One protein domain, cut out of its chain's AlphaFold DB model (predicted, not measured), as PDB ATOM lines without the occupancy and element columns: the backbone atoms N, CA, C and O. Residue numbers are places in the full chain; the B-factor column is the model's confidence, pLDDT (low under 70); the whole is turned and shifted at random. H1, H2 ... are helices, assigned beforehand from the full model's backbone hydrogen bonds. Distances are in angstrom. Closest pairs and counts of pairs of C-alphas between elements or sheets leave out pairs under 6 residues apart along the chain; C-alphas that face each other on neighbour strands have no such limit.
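Overview. This is residues 196 to 297 of the 412 residues of an uncharacterized protein of bacterium (UniProt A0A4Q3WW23). Two long helices, H1 and H5, lie side by side and run opposite ways; three short helices, H2, H3 and H4, make a small head at one end of this pair. At the other end of the pair lies the short H6, and from it a long stretch without a named element, residues 274 to 289, runs back along the pair to H7, which is near both H1 and H5. The printed part has 102 residues with seven named helices, H1 to H7 in order along the chain, and no named strand; the class is all helix. The whole is only just compact, close to loose, with a radius of gyration of the C-alphas of 15.0 A, and forms a rod spanning 50 by 21 by 21 A.

Arrangement. H1, residues 196 to 211, touches H5, residues 248 to 266, at a shallow tilt of 8 degrees, opposite ways; their closest C-alphas, of Val 211 and Ser 248, are 5.9 A apart. H2, residues 218 to 225, and H3, residues 227 to 233, only just touch, only at the corner, with 3 pairs of C-alphas within 8 A; the closest are those of Leu 224 and Arg 230, 6.0 A apart. H3 is close to H1 but not clearly touching; their closest C-alphas, of Val 210 and Met 233, are 6.8 A apart. H4, residues 237 to 246, only just touches H2, with 3 pairs of C-alphas within 8 A, at a shallow tilt of 26 degrees, opposite ways; the closest C-alphas, of Leu 224 and Ile 240, are 6.7 A apart. H4 and H5 are close but not clearly touching, at a steep tilt of 67 degrees; their closest C-alphas, of Ile 243 and Val 251, are 6.9 A apart. H6, residues 270 to 273, is close to H5 but not clearly touching, with the closest C-alphas, of Arg 265 and Ala 273, 5.2 A apart. H7, residues 290 to 295, is near H1 and near H5, with 5 pairs of C-alphas within 10 A for each. In H1, H2, H4, H5 and H7 every O i to N i+4 pair is within hydrogen-bond range; in H3 2 of 3 are, and H6 is too short for such a pair.

Along the chain. H1 begins at C-alpha 196, (46.369, 34.103, 23.398), and is 21.5 A long. H2 measures 10.7 A, H3 9.7 A and H4 14.1 A. H5, the longest, runs 27.0 A from C-alpha 248 at (35.124, 38.217, 4.859). H6 measures 5.1 A; H7 measures 8.3 A and ends at C-alpha 295, (39.220, 21.471, 23.268).

Size, cuts and confidence. The C-alphas farthest apart, of Pro 218 and Ser 271, are 50.3 A apart. The printed part has no cut, and its one long link is H6 to H7, 16 residues. The mean pLDDT of the printed part is 81.1; residues 213 to 214, 216, 230 to 233 and 286 to 296 are under 70.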
ATOM      1  N   THR A 196      47.668  33.966  24.077       89.50
ATOM      2  CA  THR A 196      46.369  34.103  23.398       89.50
ATOM      3  C   THR A 196      46.290  35.389  22.566       89.50
ATOM      4  O   THR A 196      45.751  35.370  21.456       89.50
ATOM      5  N   ARG A 197      46.876  36.500  23.040       91.00
ATOM      6  CA  ARG A 197      46.988  37.753  22.268       91.00
ATOM      7  C   ARG A 197      47.882  37.598  21.037       91.00
ATOM      8  O   ARG A 197      47.460  37.988  19.953       91.00
ATOM      9  N   ALA A 198      49.056  36.982  21.177       87.00
ATOM     10  CA  ALA A 198      49.943  36.712  20.043       87.00
ATOM     11  C   ALA A 198      49.250  35.824  18.991       87.00
ATOM     12  O   ALA A 198      49.213  36.166  17.808       87.00
ATOM     13  N   SER A 199      48.579  34.757  19.441       85.19
ATOM     14  CA  SER A 199      47.776  33.878  18.581       85.19
ATOM     15  C   SER A 199      46.651  34.630  17.867       85.19
ATOM     16  O   SER A 199      46.416  34.400  16.681       85.19
ATOM     17  N   LYS A 200      45.967  35.562  18.551       89.44
ATOM     18  CA  LYS A 200      44.956  36.432  17.931       89.44
ATOM     19  C   LYS A 200      45.563  37.252  16.795       89.44
ATOM     20  O   LYS A 200      44.989  37.311  15.708       89.44
ATOM     21  N   GLU A 201      46.684  37.920  17.044       89.38
ATOM     22  CA  GLU A 201      47.327  38.801  16.066       89.38
ATOM     23  C   GLU A 201      47.776  38.036  14.818       89.38
ATOM     24  O   GLU A 201      47.423  38.436  13.702       89.38
ATOM     25  N   GLU A 202      48.468  36.910  15.002       83.69
ATOM     26  CA  GLU A 202      48.922  36.039  13.914       83.69
ATOM     27  C   GLU A 202      47.735  35.483  13.119       83.69
ATOM     28  O   GLU A 202      47.693  35.583  11.891       83.69
ATOM     29  N   HIS A 203      46.713  34.979  13.812       84.06
ATOM     30  CA  HIS A 203      45.548  34.394  13.163       84.06
ATOM     31  C   HIS A 203      44.744  35.429  12.364       84.06
ATOM     32  O   HIS A 203      44.320  35.166  11.238       84.06
ATOM     33  N   LEU A 204      44.564  36.642  12.897       87.69
ATOM     34  CA  LEU A 204      43.888  37.721  12.171       87.69
ATOM     35  C   LEU A 204      44.724  38.251  10.999       87.69
ATOM     36  O   LEU A 204      44.148  38.666   9.992       87.69
ATOM     37  N   LYS A 205      46.058  38.264  11.106       87.25
ATOM     38  CA  LYS A 205      46.949  38.571   9.976       87.25
ATOM     39  C   LYS A 205      46.749  37.543   8.861       87.25
ATOM     40  O   LYS A 205      46.405  37.936   7.748       87.25
ATOM     41  N   TRP A 206      46.846  36.256   9.186       84.94
ATOM     42  CA  TRP A 206      46.623  35.157   8.247       84.94
ATOM     43  C   TRP A 206      45.237  35.224   7.588       84.94
ATOM     44  O   TRP A 206      45.132  35.170   6.363       84.94
ATOM     45  N   LEU A 207      44.170  35.452   8.364       84.56
ATOM     46  CA  LEU A 207      42.823  35.612   7.812       84.56
ATOM     47  C   LEU A 207      42.743  36.763   6.808       84.56
ATOM     48  O   LEU A 207      42.163  36.608   5.738       84.56
ATOM     49  N   ARG A 208      43.345  37.919   7.101       88.50
ATOM     50  CA  ARG A 208      43.351  39.050   6.158       88.50
ATOM     51  C   ARG A 208      44.142  38.752   4.885       88.50
ATOM     52  O   ARG A 208      43.809  39.299   3.839       88.50
ATOM     53  N   GLU A 209      45.168  37.912   4.948       84.50
ATOM     54  CA  GLU A 209      45.940  37.505   3.770       84.50
ATOM     55  C   GLU A 209      45.170  36.500   2.901       84.50
ATOM     56  O   GLU A 209      45.134  36.642   1.677       84.50
ATOM     57  N   VAL A 210      44.510  35.523   3.529       81.00
ATOM     58  CA  VAL A 210      43.755  34.466   2.838       81.00
ATOM     59  C   VAL A 210      42.418  34.982   2.307       81.00
ATOM     60  O   VAL A 210      42.086  34.782   1.137       81.00
ATOM     61  N   VAL A 211      41.655  35.667   3.160       82.25
ATOM     62  CA  VAL A 211      40.275  36.092   2.895       82.25
ATOM     63  C   VAL A 211      40.128  37.607   2.864       82.25
ATOM     64  O   VAL A 211      39.042  38.098   3.128       82.25
ATOM     65  N   GLY A 212      41.195  38.364   2.592       76.75
ATOM     66  CA  GLY A 212      41.217  39.832   2.646       76.75
ATOM     67  C   GLY A 212      40.074  40.554   1.917       76.75
ATOM     68  O   GLY A 212      39.202  39.930   1.322       76.75
ATOM     69  N   PRO A 213      40.062  41.898   1.899       66.56
ATOM     70  CA  PRO A 213      38.927  42.703   1.427       66.56
ATOM     71  C   PRO A 213      38.687  42.638  -0.095       66.56
ATOM     72  O   PRO A 213      38.117  43.558  -0.681       66.56
ATOM     73  N   LYS A 214      39.137  41.572  -0.766       68.25
ATOM     74  CA  LYS A 214      38.786  41.264  -2.141       68.25
ATOM     75  C   LYS A 214      37.256  41.204  -2.225       68.25
ATOM     76  O   LYS A 214      36.639  40.431  -1.493       68.25
ATOM     77  N   PRO A 215      36.613  42.004  -3.088       70.19
ATOM     78  CA  PRO A 215      35.200  41.808  -3.355       70.19
ATOM     79  C   PRO A 215      35.002  40.380  -3.872       70.19
ATOM     80  O   PRO A 215      35.805  39.900  -4.677       70.19
ATOM     81  N   VAL A 216      33.953  39.700  -3.395       69.75
ATOM     82  CA  VAL A 216      33.597  38.317  -3.760       69.75
ATOM     83  C   VAL A 216      33.138  38.250  -5.223       69.75
ATOM     84  O   VAL A 216      31.958  38.080  -5.529       69.75
ATOM     85  N   GLY A 217      34.080  38.425  -6.148       79.25
ATOM     86  CA  GLY A 217      33.863  38.299  -7.582       79.25
ATOM     87  C   GLY A 217      33.857  36.835  -8.032       79.25
ATOM     88  O   GLY A 217      34.324  35.964  -7.295       79.25
ATOM     89  N   PRO A 218      33.357  36.541  -9.247       83.00
ATOM     90  CA  PRO A 218      33.286  35.176  -9.774       83.00
ATOM     91  C   PRO A 218      34.632  34.439  -9.754       83.00
ATOM     92  O   PRO A 218      34.680  33.268  -9.394       83.00
ATOM     93  N   GLU A 219      35.724  35.142 -10.066       83.00
ATOM     94  CA  GLU A 219      37.082  34.585 -10.072       83.00
ATOM     95  C   GLU A 219      37.542  34.171  -8.671       83.00
ATOM     96  O   GLU A 219      38.086  33.085  -8.495       83.00
ATOM     97  N   TRP A 220      37.269  34.999  -7.655       81.00
ATOM     98  CA  TRP A 220      37.648  34.686  -6.278       81.00
ATOM     99  C   TRP A 220      36.770  33.576  -5.683       81.00
ATOM    100  O   TRP A 220      37.276  32.723  -4.962       81.00
ATOM    101  N   LYS A 221      35.481  33.499  -6.055       82.19
ATOM    102  CA  LYS A 221      34.640  32.334  -5.721       82.19
ATOM    103  C   LYS A 221      35.228  31.055  -6.312       82.19
ATOM    104  O   LYS A 221      35.382  30.074  -5.596       82.19
ATOM    105  N   GLN A 222      35.586  31.073  -7.596       84.44
ATOM    106  CA  GLN A 222      36.203  29.919  -8.252       84.44
ATOM    107  C   GLN A 222      37.530  29.531  -7.584       84.44
ATOM    108  O   GLN A 222      37.807  28.348  -7.431       84.44
ATOM    109  N   GLU A 223      38.312  30.515  -7.134       81.25
ATOM    110  CA  GLU A 223      39.549  30.293  -6.386       81.25
ATOM    111  C   GLU A 223      39.317  29.634  -5.018       81.25
ATOM    112  O   GLU A 223      40.054  28.720  -4.657       81.25
ATOM    113  N   LEU A 224      38.303  30.075  -4.264       80.25
ATOM    114  CA  LEU A 224      37.969  29.511  -2.952       80.25
ATOM    115  C   LEU A 224      37.455  28.067  -3.053       80.25
ATOM    116  O   LEU A 224      37.764  27.247  -2.189       80.25
ATOM    117  N   PHE A 225      36.703  27.744  -4.109       81.81
ATOM    118  CA  PHE A 225      36.190  26.392  -4.355       81.81
ATOM    119  C   PHE A 225      37.182  25.473  -5.091       81.81
ATOM    120  O   PHE A 225      36.922  24.276  -5.219       81.81
ATOM    121  N   ASP A 226      38.329  25.984  -5.550       84.19
ATOM    122  CA  ASP A 226      39.405  25.151  -6.089       84.19
ATOM    123  C   ASP A 226      40.009  24.315  -4.954       84.19
ATOM    124  O   ASP A 226      40.686  24.834  -4.065       84.19
ATOM    125  N   SER A 227      39.792  22.998  -4.991       73.62
ATOM    126  CA  SER A 227      40.270  22.085  -3.952       73.62
ATOM    127  C   SER A 227      41.783  22.190  -3.719       73.62
ATOM    128  O   SER A 227      42.228  22.129  -2.576       73.62
ATOM    129  N   GLY A 228      42.583  22.386  -4.773       73.19
ATOM    130  CA  GLY A 228      44.040  22.480  -4.667       73.19
ATOM    131  C   GLY A 228      44.502  23.733  -3.922       73.19
ATOM    132  O   GLY A 228      45.462  23.672  -3.153       73.19
ATOM    133  N   ARG A 229      43.799  24.860  -4.091       70.00
ATOM    134  CA  ARG A 229      44.057  26.082  -3.307       70.00
ATOM    135  C   ARG A 229      43.432  26.026  -1.919       70.00
ATOM    136  O   ARG A 229      44.087  26.429  -0.961       70.00
ATOM    137  N   ARG A 230      42.229  25.463  -1.797       69.31
ATOM    138  CA  ARG A 230      41.492  25.301  -0.540       69.31
ATOM    139  C   ARG A 230      42.280  24.533   0.516       69.31
ATOM    140  O   ARG A 230      42.345  24.979   1.659       69.31
ATOM    141  N   TRP A 231      42.938  23.435   0.136       61.53
ATOM    142  CA  TRP A 231      43.813  22.682   1.046       61.53
ATOM    143  C   TRP A 231      44.950  23.543   1.611       61.53
ATOM    144  O   TRP A 231      45.272  23.433   2.789       61.53
ATOM    145  N   GLY A 232      45.512  24.450   0.807       64.06
ATOM    146  CA  GLY A 232      46.544  25.387   1.258       64.06
ATOM    147  C   GLY A 232      46.028  26.514   2.159       64.06
ATOM    148  O   GLY A 232      46.837  27.194   2.783       64.06
ATOM    149  N   MET A 233      44.707  26.714   2.219       67.94
ATOM    150  CA  MET A 233      44.041  27.720   3.050       67.94
ATOM    151  C   MET A 233      43.428  27.128   4.324       67.94
ATOM    152  O   MET A 233      42.953  27.888   5.153       67.94
ATOM    153  N   GLY A 234      43.379  25.803   4.492       72.88
ATOM    154  CA  GLY A 234      42.819  25.176   5.698       72.88
ATOM    155  C   GLY A 234      41.339  25.497   5.977       72.88
ATOM    156  O   GLY A 234      40.895  25.326   7.110       72.88
ATOM    157  N   LEU A 235      40.582  25.968   4.975       78.44
ATOM    158  CA  LEU A 235      39.172  26.345   5.119       78.44
ATOM    159  C   LEU A 235      38.229  25.174   4.779       78.44
ATOM    160  O   LEU A 235      38.377  24.499   3.752       78.44
ATOM    161  N   ARG A 236      37.218  24.963   5.628       81.56
ATOM    162  CA  ARG A 236      36.093  24.036   5.410       81.56
ATOM    163  C   ARG A 236      35.078  24.611   4.412       81.56
ATOM    164  O   ARG A 236      35.119  25.800   4.100       81.56
ATOM    165  N   ASP A 237      34.187  23.763   3.894       83.06
ATOM    166  CA  ASP A 237      33.199  24.168   2.876       83.06
ATOM    167  C   ASP A 237      32.249  25.215   3.449       83.06
ATOM    168  O   ASP A 237      32.043  26.271   2.858       83.06
ATOM    169  N   GLU A 238      31.780  24.975   4.668       84.56
ATOM    170  CA  GLU A 238      30.841  25.823   5.394       84.56
ATOM    171  C   GLU A 238      31.434  27.217   5.653       84.56
ATOM    172  O   GLU A 238      30.738  28.229   5.600       84.56
ATOM    173  N   GLN A 239      32.749  27.288   5.885       84.19
ATOM    174  CA  GLN A 239      33.473  28.548   6.074       84.19
ATOM    175  C   GLN A 239      33.587  29.323   4.760       84.19
ATOM    176  O   GLN A 239      33.398  30.539   4.742       84.19
ATOM    177  N   ILE A 240      33.877  28.637   3.650       86.19
ATOM    178  CA  ILE A 240      33.922  29.257   2.321       86.19
ATOM    179  C   ILE A 240      32.541  29.780   1.938       86.19
ATOM    180  O   ILE A 240      32.432  30.915   1.477       86.19
ATOM    181  N   GLU A 241      31.493  28.988   2.149       87.31
ATOM    182  CA  GLU A 241      30.113  29.397   1.896       87.31
ATOM    183  C   GLU A 241      29.741  30.644   2.702       87.31
ATOM    184  O   GLU A 241      29.201  31.596   2.134       87.31
ATOM    185  N   GLU A 242      30.097  30.689   3.987       86.81
ATOM    186  CA  GLU A 242      29.884  31.851   4.855       86.81
ATOM    187  C   GLU A 242      30.629  33.095   4.336       86.81
ATOM    188  O   GLU A 242      30.028  34.165   4.215       86.81
ATOM    189  N   ILE A 243      31.903  32.960   3.943       88.56
ATOM    190  CA  ILE A 243      32.698  34.054   3.355       88.56
ATOM    191  C   ILE A 243      32.081  34.534   2.036       88.56
ATOM    192  O   ILE A 243      31.993  35.736   1.782       88.56
ATOM    193  N   VAL A 244      31.637  33.611   1.183       87.81
ATOM    194  CA  VAL A 244      31.036  33.927  -0.119       87.81
ATOM    195  C   VAL A 244      29.682  34.618   0.042       87.81
ATOM    196  O   VAL A 244      29.339  35.486  -0.766       87.81
ATOM    197  N   LYS A 245      28.914  34.228   1.063       89.50
ATOM    198  CA  LYS A 245      27.574  34.740   1.353       89.50
ATOM    199  C   LYS A 245      27.611  36.099   2.048       89.50
ATOM    200  O   LYS A 245      26.904  37.009   1.621       89.50
ATOM    201  N   ASN A 246      28.421  36.232   3.096       87.50
ATOM    202  CA  ASN A 246      28.406  37.383   4.005       87.50
ATOM    203  C   ASN A 246      29.613  38.317   3.818       87.50
ATOM    204  O   ASN A 246      29.663  39.395   4.411       87.50
ATOM    205  N   GLY A 247      30.579  37.932   2.982       88.44
ATOM    206  CA  GLY A 247      31.873  38.599   2.880       88.44
ATOM    207  C   GLY A 247      32.827  38.173   3.998       88.44
ATOM    208  O   GLY A 247      32.458  37.495   4.954       88.44
ATOM    209  N   SER A 248      34.088  38.588   3.891       87.88
ATOM    210  CA  SER A 248      35.124  38.217   4.859       87.88
ATOM    211  C   SER A 248      35.152  39.071   6.125       87.88
ATOM    212  O   SER A 248      35.597  38.592   7.167       87.88
ATOM    213  N   ALA A 249      34.658  40.313   6.073       89.56
ATOM    214  CA  ALA A 249      34.674  41.212   7.228       89.56
ATOM    215  C   ALA A 249      33.911  40.641   8.444       89.56
ATOM    216  O   ALA A 249      34.526  40.557   9.510       89.56
ATOM    217  N   PRO A 250      32.668  40.124   8.311       88.00
ATOM    218  CA  PRO A 250      31.964  39.513   9.444       88.00
ATOM    219  C   PRO A 250      32.690  38.301  10.040       88.00
ATOM    220  O   PRO A 250      32.613  38.058  11.242       88.00
ATOM    221  N   VAL A 251      33.417  37.539   9.218       86.38
ATOM    222  CA  VAL A 251      34.178  36.363   9.665       86.38
ATOM    223  C   VAL A 251      35.411  36.782  10.471       86.38
ATOM    224  O   VAL A 251      35.684  36.211  11.532       86.38
ATOM    225  N   ILE A 252      36.128  37.813  10.016       88.19
ATOM    226  CA  ILE A 252      37.280  38.392  10.726       88.19
ATOM    227  C   ILE A 252      36.832  39.015  12.054       88.19
ATOM    228  O   ILE A 252      37.457  38.759  13.081       88.19
ATOM    229  N   GLU A 253      35.743  39.790  12.057       90.25
ATOM    230  CA  GLU A 253      35.185  40.415  13.266       90.25
ATOM    231  C   GLU A 253      34.733  39.373  14.290       90.25
ATOM    232  O   GLU A 253      35.127  39.445  15.455       90.25
ATOM    233  N   ARG A 254      33.979  38.353  13.854       88.50
ATOM    234  CA  ARG A 254      33.565  37.238  14.719       88.50
ATOM    235  C   ARG A 254      34.782  36.519  15.293       88.50
ATOM    236  O   ARG A 254      34.802  36.189  16.475       88.50
ATOM    237  N   THR A 255      35.813  36.282  14.486       87.31
ATOM    238  CA  THR A 255      37.042  35.629  14.960       87.31
ATOM    239  C   THR A 255      37.775  36.487  15.989       87.31
ATOM    240  O   THR A 255      38.132  35.982  17.049       87.31
ATOM    241  N   ALA A 256      37.935  37.786  15.726       91.50
ATOM    242  CA  ALA A 256      38.560  38.721  16.657       91.50
ATOM    243  C   ALA A 256      37.814  38.770  17.998       91.50
ATOM    244  O   ALA A 256      38.451  38.629  19.041       91.50
ATOM    245  N   HIS A 257      36.483  38.881  17.955       91.31
ATOM    246  CA  HIS A 257      35.631  38.882  19.142       91.31
ATOM    247  C   HIS A 257      35.808  37.616  19.985       91.31
ATOM    248  O   HIS A 257      35.925  37.684  21.203       91.31
ATOM    249  N   ASN A 258      35.888  36.451  19.346       88.12
ATOM    250  CA  ASN A 258      36.072  35.201  20.072       88.12
ATOM    251  C   ASN A 258      37.443  35.092  20.753       88.12
ATOM    252  O   ASN A 258      37.531  34.560  21.857       88.12
ATOM    253  N   PHE A 259      38.502  35.614  20.131       89.94
ATOM    254  CA  PHE A 259      39.788  35.749  20.815       89.94
ATOM    255  C   PHE A 259      39.714  36.735  21.983       89.94
ATOM    256  O   PHE A 259      40.336  36.480  23.005       89.94
ATOM    257  N   ASP A 260      38.948  37.823  21.876       92.88
ATOM    258  CA  ASP A 260      38.759  38.754  22.997       92.88
ATOM    259  C   ASP A 260      38.086  38.088  24.199       92.88
ATOM    260  O   ASP A 260      38.503  38.313  25.333       92.88
ATOM    261  N   LEU A 261      37.105  37.210  23.965       91.75
ATOM    262  CA  LEU A 261      36.494  36.409  25.029       91.75
ATOM    263  C   LEU A 261      37.501  35.449  25.680       91.75
ATOM    264  O   LEU A 261      37.508  35.303  26.903       91.75
ATOM    265  N   LEU A 262      38.370  34.823  24.879       90.56
ATOM    266  CA  LEU A 262      39.441  33.957  25.380       90.56
ATOM    267  C   LEU A 262      40.459  34.731  26.219       90.56
ATOM    268  O   LEU A 262      40.757  34.322  27.334       90.56
ATOM    269  N   ILE A 263      40.942  35.867  25.717       92.62
ATOM    270  CA  ILE A 263      41.892  36.730  26.428       92.62
ATOM    271  C   ILE A 263      41.293  37.177  27.762       92.62
ATOM    272  O   ILE A 263      41.947  37.040  28.792       92.62
ATOM    273  N   ALA A 264      40.038  37.636  27.756       94.75
ATOM    274  CA  ALA A 264      39.349  38.050  28.972       94.75
ATOM    275  C   ALA A 264      39.261  36.908  29.993       94.75
ATOM    276  O   ALA A 264      39.496  37.142  31.173       94.75
ATOM    277  N   ARG A 265      38.964  35.672  29.562       93.38
ATOM    278  CA  ARG A 265      38.984  34.488  30.439       93.38
ATOM    279  C   ARG A 265      40.390  34.194  30.961       93.38
ATOM    280  O   ARG A 265      40.550  33.896  32.140       93.38
ATOM    281  N   ASP A 266      41.398  34.257  30.100       93.06
ATOM    282  CA  ASP A 266      42.768  33.866  30.435       93.06
ATOM    283  C   ASP A 266      43.449  34.849  31.408       93.06
ATOM    284  O   ASP A 266      44.351  34.434  32.139       93.06
ATOM    285  N   GLU A 267      42.998  36.109  31.442       95.25
ATOM    286  CA  GLU A 267      43.380  37.148  32.416       95.25
ATOM    287  C   GLU A 267      42.745  36.950  33.807       95.25
ATOM    288  O   GLU A 267      43.187  37.559  34.784       95.25
ATOM    289  N   MET A 268      41.699  36.127  33.926       94.69
ATOM    290  CA  MET A 268      41.048  35.863  35.211       94.69
ATOM    291  C   MET A 268      41.878  34.909  36.080       94.69
ATOM    292  O   MET A 268      42.694  34.124  35.596       94.69
ATOM    293  N   SER A 269      41.609  34.919  37.391       92.75
ATOM    294  CA  SER A 269      42.104  33.863  38.280       92.75
ATOM    295  C   SER A 269      41.575  32.496  37.847       92.75
ATOM    296  O   SER A 269      40.456  32.401  37.336       92.75
ATOM    297  N   TYR A 270      42.330  31.430  38.128       90.88
ATOM    298  CA  TYR A 270      41.956  30.060  37.765       90.88
ATOM    299  C   TYR A 270      40.506  29.708  38.144       90.88
ATOM    300  O   TYR A 270      39.713  29.290  37.299       90.88
ATOM    301  N   SER A 271      40.140  29.942  39.410       89.00
ATOM    302  CA  SER A 271      38.816  29.616  39.957       89.00
ATOM    303  C   SER A 271      37.674  30.326  39.227       89.00
ATOM    304  O   SER A 271      36.582  29.777  39.114       89.00
ATOM    305  N   THR A 272      37.925  31.542  38.739       93.25
ATOM    306  CA  THR A 272      36.947  32.341  37.992       93.25
ATOM    307  C   THR A 272      36.904  31.894  36.534       93.25
ATOM    308  O   THR A 272      35.829  31.618  36.011       93.25
ATOM    309  N   ALA A 273      38.071  31.741  35.902       91.75
ATOM    310  CA  ALA A 273      38.217  31.331  34.507       91.75
ATOM    311  C   ALA A 273      37.533  29.986  34.214       91.75
ATOM    312  O   ALA A 273      36.880  29.842  33.183       91.75
ATOM    313  N   ARG A 274      37.629  29.016  35.135       89.00
ATOM    314  CA  ARG A 274      37.008  27.684  35.008       89.00
ATOM    315  C   ARG A 274      35.476  27.714  34.976       89.00
ATOM    316  O   ARG A 274      34.861  26.777  34.482       89.00
ATOM    317  N   GLN A 275      34.859  28.771  35.503       90.50
ATOM    318  CA  GLN A 275      33.402  28.936  35.526       90.50
ATOM    319  C   GLN A 275      32.868  29.686  34.299       90.50
ATOM    320  O   GLN A 275      31.653  29.770  34.118       90.50
ATOM    321  N   VAL A 276      33.750  30.254  33.472       91.00
ATOM    322  CA  VAL A 276      33.355  30.985  32.268       91.00
ATOM    323  C   VAL A 276      32.981  29.988  31.181       91.00
ATOM    324  O   VAL A 276      33.845  29.316  30.618       91.00
ATOM    325  N   ASP A 277      31.693  29.937  30.853       89.06
ATOM    326  CA  ASP A 277      31.219  29.252  29.657       89.06
ATOM    327  C   ASP A 277      31.531  30.120  28.433       89.06
ATOM    328  O   ASP A 277      31.048  31.250  28.304       89.06
ATOM    329  N   LEU A 278      32.399  29.617  27.558       86.38
ATOM    330  CA  LEU A 278      32.687  30.285  26.297       86.38
ATOM    331  C   LEU A 278      31.601  29.920  25.285       86.38
ATOM    332  O   LEU A 278      31.160  28.770  25.253       86.38
ATOM    333  N   PRO A 279      31.180  30.861  24.423       83.19
ATOM    334  CA  PRO A 279      30.177  30.560  23.417       83.19
ATOM    335  C   PRO A 279      30.637  29.378  22.565       83.19
ATOM    336  O   PRO A 279      31.786  29.333  22.117       83.19
ATOM    337  N   GLN A 280      29.728  28.430  22.332       81.31
ATOM    338  CA  GLN A 280      29.993  27.345  21.398       81.31
ATOM    339  C   GLN A 280      30.290  27.932  20.026       81.31
ATOM    340  O   GLN A 280      29.593  28.830  19.545       81.31
ATOM    341  N   LEU A 281      31.344  27.423  19.399       75.75
ATOM    342  CA  LEU A 281      31.684  27.852  18.058       75.75
ATOM    343  C   LEU A 281      30.717  27.207  17.083       75.75
ATOM    344  O   LEU A 281      30.546  25.989  17.092       75.75
ATOM    345  N   ASP A 282      30.102  28.025  16.237       77.94
ATOM    346  CA  ASP A 282      29.339  27.509  15.110       77.94
ATOM    347  C   ASP A 282      30.264  26.792  14.106       77.94
ATOM    348  O   ASP A 282      31.469  27.046  14.032       77.94
ATOM    349  N   GLU A 283      29.705  25.889  13.297       72.56
ATOM    350  CA  GLU A 283      30.462  25.148  12.272       72.56
ATOM    351  C   GLU A 283      31.098  26.081  11.222       72.56
ATOM    352  O   GLU A 283      32.114  25.742  10.607       72.56
ATOM    353  N   THR A 284      30.546  27.290  11.073       70.12
ATOM    354  CA  THR A 284      31.044  28.347  10.182       70.12
ATOM    355  C   THR A 284      32.252  29.102  10.738       70.12
ATOM    356  O   THR A 284      32.900  29.858  10.013       70.12
ATOM    357  N   SER A 285      32.600  28.896  12.008       74.19
ATOM    358  CA  SER A 285      33.782  29.482  12.621       74.19
ATOM    359  C   SER A 285      35.022  28.828  12.030       74.19
ATOM    360  O   SER A 285      35.093  27.604  11.899       74.19
ATOM    361  N   ILE A 286      36.009  29.645  11.657       66.38
ATOM    362  CA  ILE A 286      37.255  29.144  11.075       66.38
ATOM    363  C   ILE A 286      37.988  28.289  12.123       66.38
ATOM    364  O   ILE A 286      38.348  28.771  13.196       66.38
ATOM    365  N   SER A 287      38.109  26.993  11.822       59.53
ATOM    366  CA  SER A 287      38.422  25.891  12.749       59.53
ATOM    367  C   SER A 287      39.906  25.676  13.022       59.53
ATOM    368  O   SER A 287      40.275  24.886  13.885       59.53
ATOM    369  N   THR A 288      40.780  26.351  12.286       56.91
ATOM    370  CA  THR A 288      42.230  26.307  12.510       56.91
ATOM    371  C   THR A 288      42.573  26.856  13.898       56.91
ATOM    372  O   THR A 288      41.868  27.747  14.370       56.91
ATOM    373  N   PRO A 289      43.718  26.448  14.474       53.09
ATOM    374  CA  PRO A 289      44.002  25.726  15.744       53.09
ATOM    375  C   PRO A 289      43.316  26.188  17.052       53.09
ATOM    376  O   PRO A 289      43.650  25.789  18.162       53.09
ATOM    377  N   ARG A 290      42.269  26.981  16.913       50.88
ATOM    378  CA  ARG A 290      41.295  27.407  17.900       50.88
ATOM    379  C   ARG A 290      40.447  26.267  18.452       50.88
ATOM    380  O   ARG A 290      40.088  26.313  19.621       50.88
ATOM    381  N   GLU A 291      40.130  25.253  17.643       57.22
ATOM    382  CA  GLU A 291      39.509  24.040  18.177       57.22
ATOM    383  C   GLU A 291      40.463  23.326  19.141       57.22
ATOM    384  O   GLU A 291      39.994  22.850  20.162       57.22
ATOM    385  N   ASP A 292      41.777  23.326  18.899       56.59
ATOM    386  CA  ASP A 292      42.750  22.758  19.843       56.59
ATOM    387  C   ASP A 292      42.890  23.632  21.099       56.59
ATOM    388  O   ASP A 292      42.832  23.098  22.201       56.59
ATOM    389  N   LEU A 293      42.946  24.965  20.962       56.66
ATOM    390  CA  LEU A 293      42.972  25.903  22.104       56.66
ATOM    391  C   LEU A 293      41.711  25.844  22.989       56.66
ATOM    392  O   LEU A 293      41.774  26.186  24.168       56.66
ATOM    393  N   LEU A 294      40.559  25.467  22.421       58.12
ATOM    394  CA  LEU A 294      39.289  25.339  23.146       58.12
ATOM    395  C   LEU A 294      39.012  23.918  23.642       58.12
ATOM    396  O   LEU A 294      38.380  23.762  24.682       58.12
ATOM    397  N   LYS A 295      39.428  22.884  22.899       59.12
ATOM    398  CA  LYS A 295      39.220  21.471  23.268       59.12
ATOM    399  C   LYS A 295      40.251  20.980  24.268       59.12
ATOM    400  O   LYS A 295      39.987  20.021  24.987       59.12
ATOM    401  N   GLN A 296      41.434  21.577  24.266       58.53
ATOM    402  CA  GLN A 296      42.486  21.254  25.204       58.53
ATOM    403  C   GLN A 296      42.520  22.388  26.217       58.53
ATOM    404  O   GLN A 296      42.698  23.547  25.857       58.53
ATOM    405  N   ASP A 297      42.340  22.045  27.483       77.69
ATOM    406  CA  ASP A 297      42.419  22.923  28.649       77.69
ATOM    407  C   ASP A 297      43.848  23.492  28.856       77.69
ATOM    408  O   ASP A 297      44.386  23.500  29.959       77.69
TER     409      ASP A 297